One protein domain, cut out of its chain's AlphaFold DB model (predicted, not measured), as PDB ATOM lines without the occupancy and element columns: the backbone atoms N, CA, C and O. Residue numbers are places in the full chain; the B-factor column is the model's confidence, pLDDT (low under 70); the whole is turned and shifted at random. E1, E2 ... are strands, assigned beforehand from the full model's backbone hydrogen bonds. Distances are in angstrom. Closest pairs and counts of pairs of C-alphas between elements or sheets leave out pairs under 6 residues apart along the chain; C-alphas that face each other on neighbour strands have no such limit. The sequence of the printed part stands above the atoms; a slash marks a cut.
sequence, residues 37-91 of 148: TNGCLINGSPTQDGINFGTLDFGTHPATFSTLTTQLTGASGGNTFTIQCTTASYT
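This is residues 37 to 91 of the 148 residues of the protein "Uncharacterized secreted protein" of Leclercia adecarboxylata (UniProt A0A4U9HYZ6). With little regular structure, this is a rod made by a long loop that runs out from a tiny hairpin of strands, E1 and E2, and folds back to it, with the tip, residues 60 to 67, sticking out. Partway along, residues 54 to 55 pair briefly with residues 73 to 74, antiparallel. The printed part has 55 residues, and the named elements hold only 6 of them: two strands, E1 then E2 along the chain, in one antiparallel sheet, with no named helix, and the class is all strand. It is only just extended, close to loose, with a radius of gyration of the C-alphas of 15.6 A and spans of 53 by 18 by 17 A.

Look first at E1, residues 40 to 42, and its antiparallel neighbour E2, residues 83 to 85, at 168 degrees; N 41 and O 84 are within hydrogen-bond range at 2.8 A.

Find C-alpha 40 at (75.429, 175.623, 154.674), where E1 begins its 6.5 A; E2, 6.2 A long, ends at C-alpha 85, (77.207, 177.886, 151.909).

The C-alphas of Thr 37 and Thr 64 are farthest apart, 53.5 A. The link E1 to E2 is long, 40 residues, and the printed part has no cut. Residues 37 and 77 have pLDDT under 70.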
ATOM      1  N   THR A  37      73.919 183.852 161.409       68.19
ATOM      2  CA  THR A  37      75.107 183.002 161.502       68.19
ATOM      3  C   THR A  37      75.413 182.357 160.151       68.19
ATOM      4  O   THR A  37      74.534 182.212 159.301       68.19
ATOM      5  N   ASN A  38      76.671 181.954 159.946       70.94
ATOM      6  CA  ASN A  38      77.044 181.189 158.760       70.94
ATOM      7  C   ASN A  38      76.290 179.851 158.746       70.94
ATOM      8  O   ASN A  38      76.332 179.099 159.719       70.94
ATOM      9  N   GLY A  39      75.628 179.557 157.632       76.56
ATOM     10  CA  GLY A  39      74.963 178.284 157.366       76.56
ATOM     11  C   GLY A  39      75.379 177.701 156.017       76.56
ATOM     12  O   GLY A  39      75.739 178.448 155.097       76.56
ATOM     13  N   CYS A  40      75.317 176.375 155.917       83.56
ATOM     14  CA  CYS A  40      75.429 175.623 154.674       83.56
ATOM     15  C   CYS A  40      74.175 174.773 154.494       83.56
ATOM     16  O   CYS A  40      73.736 174.109 155.431       83.56
ATOM     17  N   LEU A  41      73.616 174.793 153.289       84.50
ATOM     18  CA  LEU A  41      72.548 173.903 152.868       84.50
ATOM     19  C   LEU A  41      73.151 172.798 152.007       84.50
ATOM     20  O   LEU A  41      73.814 173.084 151.007       84.50
ATOM     21  N   ILE A  42      72.901 171.546 152.372       84.31
ATOM     22  CA  ILE A  42      73.294 170.380 151.578       84.31
ATOM     23  C   ILE A  42      72.034 169.800 150.949       84.31
ATOM     24  O   ILE A  42      71.093 169.455 151.664       84.31
ATOM     25  N   ASN A  43      71.986 169.723 149.618       82.69
ATOM     26  CA  ASN A  43      70.776 169.334 148.880       82.69
ATOM     27  C   ASN A  43      69.528 170.131 149.330       82.69
ATOM     28  O   ASN A  43      68.428 169.593 149.424       82.69
ATOM     29  N   GLY A  44      69.707 171.417 149.665       80.31
ATOM     30  CA  GLY A  44      68.641 172.303 150.153       80.31
ATOM     31  C   GLY A  44      68.234 172.111 151.622       80.31
ATOM     32  O   GLY A  44      67.382 172.854 152.105       80.31
ATOM     33  N   SER A  45      68.837 171.165 152.348       81.25
ATOM     34  CA  SER A  45      68.568 170.930 153.771       81.25
ATOM     35  C   SER A  45      69.565 171.666 154.676       81.25
ATOM     36  O   SER A  45      70.763 171.628 154.392       81.25
ATOM     37  N   PRO A  46      69.114 172.287 155.786       82.25
ATOM     38  CA  PRO A  46      69.998 172.868 156.799       82.25
ATOM     39  C   PRO A  46      70.609 171.825 157.750       82.25
ATOM     40  O   PRO A  46      71.439 172.172 158.589       82.25
ATOM     41  N   THR A  47      70.182 170.561 157.669       82.38
ATOM     42  CA  THR A  47      70.792 169.457 158.418       82.38
ATOM     43  C   THR A  47      72.259 169.317 158.017       82.38
ATOM     44  O   THR A  47      72.572 169.445 156.841       82.38
ATOM     45  N   GLN A  48      73.149 169.049 158.977       78.88
ATOM     46  CA  GLN A  48      74.592 168.899 158.728       78.88
ATOM     47  C   GLN A  48      75.102 167.463 158.921       78.88
ATOM     48  O   GLN A  48      76.162 167.124 158.407       78.88
ATOM     49  N   ASP A  49      74.316 166.602 159.573       82.75
ATOM     50  CA  ASP A  49      74.686 165.224 159.904       82.75
ATOM     51  C   ASP A  49      73.689 164.210 159.339       82.75
ATOM     52  O   ASP A  49      72.493 164.478 159.231       82.75
ATOM     53  N   GLY A  50      74.179 163.017 158.983       80.44
ATOM     54  CA  GLY A  50      73.333 161.923 158.483       80.44
ATOM     55  C   GLY A  50      72.673 162.204 157.128       80.44
ATOM     56  O   GLY A  50      71.684 161.563 156.774       80.44
ATOM     57  N   ILE A  51      73.198 163.169 156.373       84.38
ATOM     58  CA  ILE A  51      72.651 163.565 155.076       84.38
ATOM     59  C   ILE A  51      72.974 162.497 154.041       84.38
ATOM     60  O   ILE A  51      74.123 162.081 153.881       84.38
ATOM     61  N   ASN A  52      71.962 162.098 153.280       84.50
ATOM     62  CA  ASN A  52      72.175 161.296 152.091       84.50
ATOM     63  C   ASN A  52      72.630 162.206 150.935       84.50
ATOM     64  O   ASN A  52      71.862 163.034 150.442       84.50
ATOM     65  N   PHE A  53      73.884 162.055 150.506       85.12
ATOM     66  CA  PHE A  53      74.429 162.771 149.347       85.12
ATOM     67  C   PHE A  53      74.021 162.136 148.014       85.12
ATOM     68  O   PHE A  53      74.032 162.803 146.982       85.12
ATOM     69  N   GLY A  54      73.638 160.863 148.029       88.00
ATOM     70  CA  GLY A  54      73.309 160.082 146.851       88.00
ATOM     71  C   GLY A  54      73.756 158.631 146.982       88.00
ATOM     72  O   GLY A  54      74.158 158.158 148.047       88.00
ATOM     73  N   THR A  55      73.692 157.900 145.878       89.38
ATOM     74  CA  THR A  55      74.091 156.492 145.807       89.38
ATOM     75  C   THR A  55      74.867 156.224 144.524       89.38
ATOM     76  O   THR A  55      74.539 156.745 143.462       89.38
ATOM     77  N   LEU A  56      75.920 155.417 144.634       89.88
ATOM     78  CA  LEU A  56      76.617 154.823 143.499       89.88
ATOM     79  C   LEU A  56      76.065 153.413 143.323       89.88
ATOM     80  O   LEU A  56      76.451 152.506 144.058       89.88
ATOM     81  N   ASP A  57      75.131 153.256 142.392       90.00
ATOM     82  CA  ASP A  57      74.530 151.961 142.090       90.00
ATOM     83  C   ASP A  57      75.092 151.427 140.774       90.00
ATOM     84  O   ASP A  57      75.006 152.078 139.732       90.00
ATOM     85  N   PHE A  58      75.704 150.249 140.833       89.00
ATOM     86  CA  PHE A  58      76.195 149.549 139.650       89.00
ATOM     87  C   PHE A  58      75.088 148.740 138.969       89.00
ATOM     88  O   PHE A  58      75.301 148.269 137.866       89.00
ATOM     89  N   GLY A  59      73.915 148.583 139.583       87.75
ATOM     90  CA  GLY A  59      72.814 147.798 139.044       87.75
ATOM     91  C   GLY A  59      73.054 146.287 139.122       87.75
ATOM     92  O   GLY A  59      73.921 145.787 139.840       87.75
ATOM     93  N   THR A  60      72.241 145.535 138.378       87.88
ATOM     94  CA  THR A  60      72.335 144.069 138.311       87.88
ATOM     95  C   THR A  60      73.132 143.647 137.086       87.88
ATOM     96  O   THR A  60      72.743 143.939 135.956       87.88
ATOM     97  N   HIS A  61      74.211 142.897 137.308       84.94
ATOM     98  CA  HIS A  61      75.066 142.375 136.247       84.94
ATOM     99  C   HIS A  61      75.368 140.882 136.437       84.94
ATOM    100  O   HIS A  61      75.453 140.412 137.575       84.94
ATOM    101  N   PRO A  62      75.574 140.121 135.343       82.75
ATOM    102  CA  PRO A  62      76.125 138.772 135.422       82.75
ATOM    103  C   PRO A  62      77.517 138.782 136.057       82.75
ATOM    104  O   PRO A  62      78.284 139.718 135.851       82.75
ATOM    105  N   ALA A  63      77.890 137.701 136.746       75.94
ATOM    106  CA  ALA A  63      79.184 137.580 137.428       75.94
ATOM    107  C   ALA A  63      80.416 137.561 136.492       75.94
ATOM    108  O   ALA A  63      81.546 137.540 136.965       75.94
ATOM    109  N   THR A  64      80.218 137.565 135.172       81.81
ATOM    110  CA  THR A  64      81.267 137.483 134.142       81.81
ATOM    111  C   THR A  64      81.657 138.848 133.560       81.81
ATOM    112  O   THR A  64      82.067 138.932 132.404       81.81
ATOM    113  N   PHE A  65      81.476 139.937 134.308       83.50
ATOM    114  CA  PHE A  65      81.839 141.277 133.844       83.50
ATOM    115  C   PHE A  65      83.361 141.498 133.876       83.50
ATOM    116  O   PHE A  65      84.073 140.903 134.679       83.50
ATOM    117  N   SER A  66      83.859 142.389 133.015       83.31
ATOM    118  CA  SER A  66      85.266 142.817 133.005       83.31
ATOM    119  C   SER A  66      85.463 144.154 133.719       83.31
ATOM    120  O   SER A  66      86.361 144.310 134.542       83.31
ATOM    121  N   THR A  67      84.619 145.138 133.416       85.25
ATOM    122  CA  THR A  67      84.653 146.467 134.028       85.25
ATOM    123  C   THR A  67      83.240 147.021 134.082       85.25
ATOM    124  O   THR A  67      82.498 146.938 133.106       85.25
ATOM    125  N   LEU A  68      82.880 147.581 135.233       88.88
ATOM    126  CA  LEU A  68      81.618 148.271 135.449       88.88
ATOM    127  C   LEU A  68      81.924 149.679 135.942       88.88
ATOM    128  O   LEU A  68      82.831 149.885 136.749       88.88
ATOM    129  N   THR A  69      81.152 150.641 135.462       90.50
ATOM    130  CA  THR A  69      81.271 152.043 135.853       90.50
ATOM    131  C   THR A  69      79.894 152.574 136.185       90.50
ATOM    132  O   THR A  69      78.933 152.271 135.481       90.50
ATOM    133  N   THR A  70      79.807 153.406 137.211       90.88
ATOM    134  CA  THR A  70      78.585 154.125 137.564       90.88
ATOM    135  C   THR A  70      78.924 155.559 137.952       90.88
ATOM    136  O   THR A  70      80.093 155.897 138.159       90.88
ATOM    137  N   GLN A  71      77.905 156.405 138.024       88.06
ATOM    138  CA  GLN A  71      78.015 157.782 138.485       88.06
ATOM    139  C   GLN A  71      77.125 157.978 139.702       88.06
ATOM    140  O   GLN A  71      76.121 157.287 139.883       88.06
ATOM    141  N   LEU A  72      77.519 158.917 140.560       88.12
ATOM    142  CA  LEU A  72      76.754 159.232 141.754       88.12
ATOM    143  C   LEU A  72      75.367 159.685 141.324       88.12
ATOM    144  O   LEU A  72      75.264 160.684 140.631       88.12
ATOM    145  N   THR A  73      74.320 159.009 141.771       87.44
ATOM    146  CA  THR A  73      72.956 159.522 141.658       87.44
ATOM    147  C   THR A  73      72.652 160.321 142.916       87.44
ATOM    148  O   THR A  73      72.575 159.750 144.004       87.44
ATOM    149  N   GLY A  74      72.539 161.641 142.786       82.69
ATOM    150  CA  GLY A  74      72.267 162.555 143.891       82.69
ATOM    151  C   GLY A  74      70.900 162.303 144.528       82.69
ATOM    152  O   GLY A  74      69.957 161.887 143.856       82.69
ATOM    153  N   ALA A  75      70.767 162.592 145.825       79.12
ATOM    154  CA  ALA A  75      69.524 162.349 146.569       79.12
ATOM    155  C   ALA A  75      68.302 163.121 146.025       79.12
ATOM    156  O   ALA A  75      67.167 162.697 146.226       79.12
ATOM    157  N   SER A  76      68.526 164.230 145.315       76.06
ATOM    158  CA  SER A  76      67.480 165.038 144.667       76.06
ATOM    159  C   SER A  76      67.249 164.682 143.188       76.06
ATOM    160  O   SER A  76      66.508 165.385 142.504       76.06
ATOM    161  N   GLY A  77      67.872 163.608 142.688       69.94
ATOM    162  CA  GLY A  77      67.931 163.274 141.264       69.94
ATOM    163  C   GLY A  77      69.071 164.001 140.537       69.94
ATOM    164  O   GLY A  77      69.447 165.117 140.891       69.94
ATOM    165  N   GLY A  78      69.653 163.357 139.521       82.25
ATOM    166  CA  GLY A  78      70.828 163.849 138.785       82.25
ATOM    167  C   GLY A  78      72.155 163.269 139.283       82.25
ATOM    168  O   GLY A  78      72.162 162.363 140.111       82.25
ATOM    169  N   ASN A  79      73.282 163.778 138.769       82.06
ATOM    170  CA  ASN A  79      74.594 163.123 138.912       82.06
ATOM    171  C   ASN A  79      75.518 163.791 139.956       82.06
ATOM    172  O   ASN A  79      76.743 163.683 139.899       82.06
ATOM    173  N   THR A  80      74.939 164.593 140.850       82.56
ATOM    174  CA  THR A  80      75.656 165.537 141.717       82.56
ATOM    175  C   THR A  80      74.846 165.840 142.981       82.56
ATOM    176  O   THR A  80      73.624 165.686 142.994       82.56
ATOM    177  N   PHE A  81      75.530 166.264 144.044       85.00
ATOM    178  CA  PHE A  81      74.931 166.862 145.237       85.00
ATOM    179  C   PHE A  81      75.320 168.338 145.320       85.00
ATOM    180  O   PHE A  81      76.389 168.746 144.861       85.00
ATOM    181  N   THR A  82      74.459 169.149 145.924       83.31
ATOM    182  CA  THR A  82      74.664 170.597 146.004       83.31
ATOM    183  C   THR A  82      75.060 171.017 147.411       83.31
ATOM    184  O   THR A  82      74.501 170.550 148.402       83.31
ATOM    185  N   ILE A  83      76.040 171.916 147.488       84.06
ATOM    186  CA  ILE A  83      76.444 172.596 148.717       84.06
ATOM    187  C   ILE A  83      76.233 174.086 148.484       84.06
ATOM    188  O   ILE A  83      76.863 174.673 147.605       84.06
ATOM    189  N   GLN A  84      75.355 174.696 149.270       86.56
ATOM    190  CA  GLN A  84      75.119 176.132 149.261       86.56
ATOM    191  C   GLN A  84      75.491 176.708 150.620       86.56
ATOM    192  O   GLN A  84      74.706 176.680 151.562       86.56
ATOM    193  N   CYS A  85      76.708 177.226 150.715       85.00
ATOM    194  CA  CYS A  85      77.207 177.886 151.909       85.00
ATOM    195  C   CYS A  85      77.117 179.406 151.782       85.00
ATOM    196  O   CYS A  85      77.281 179.975 150.705       85.00
ATOM    197  N   THR A  86      76.893 180.061 152.915       83.88
ATOM    198  CA  THR A  86      77.054 181.518 153.073       83.88
ATOM    199  C   THR A  86      78.515 181.961 152.924       83.88
ATOM    200  O   THR A  86      78.781 183.084 152.504       83.88
ATOM    201  N   THR A  87      79.467 181.070 153.218       80.88
ATOM    202  CA  THR A  87      80.903 181.269 153.001       80.88
ATOM    203  C   THR A  87      81.357 180.667 151.670       80.88
ATOM    204  O   THR A  87      80.870 179.624 151.240       80.88
ATOM    205  N   ALA A  88      82.347 181.298 151.031       74.75
ATOM    206  CA  ALA A  88      82.917 180.809 149.771       74.75
ATOM    207  C   ALA A  88      83.898 179.631 149.948       74.75
ATOM    208  O   ALA A  88      84.209 178.940 148.979       74.75
ATOM    209  N   SER A  89      84.386 179.401 151.171       79.44
ATOM    210  CA  SER A  89      85.405 178.393 151.468       79.44
ATOM    211  C   SER A  89      84.802 177.218 152.230       79.44
ATOM    212  O   SER A  89      84.365 177.374 153.369       79.44
ATOM    213  N   TYR A  90      84.818 176.043 151.605       79.56
ATOM    214  CA  TYR A  90      84.499 174.755 152.217       79.56
ATOM    215  C   TYR A  90      85.348 173.663 151.560       79.56
ATOM    216  O   TYR A  90      85.763 173.794 150.406       79.56
ATOM    217  N   THR A  91      85.606 172.580 152.289       82.00
ATOM    218  CA  THR A  91      86.297 171.399 151.766       82.00
ATOM    219  C   THR A  91      85.361 170.202 151.801       82.00
ATOM    220  O   THR A  91      84.494 170.089 152.664       82.00
TER     221      THR A  91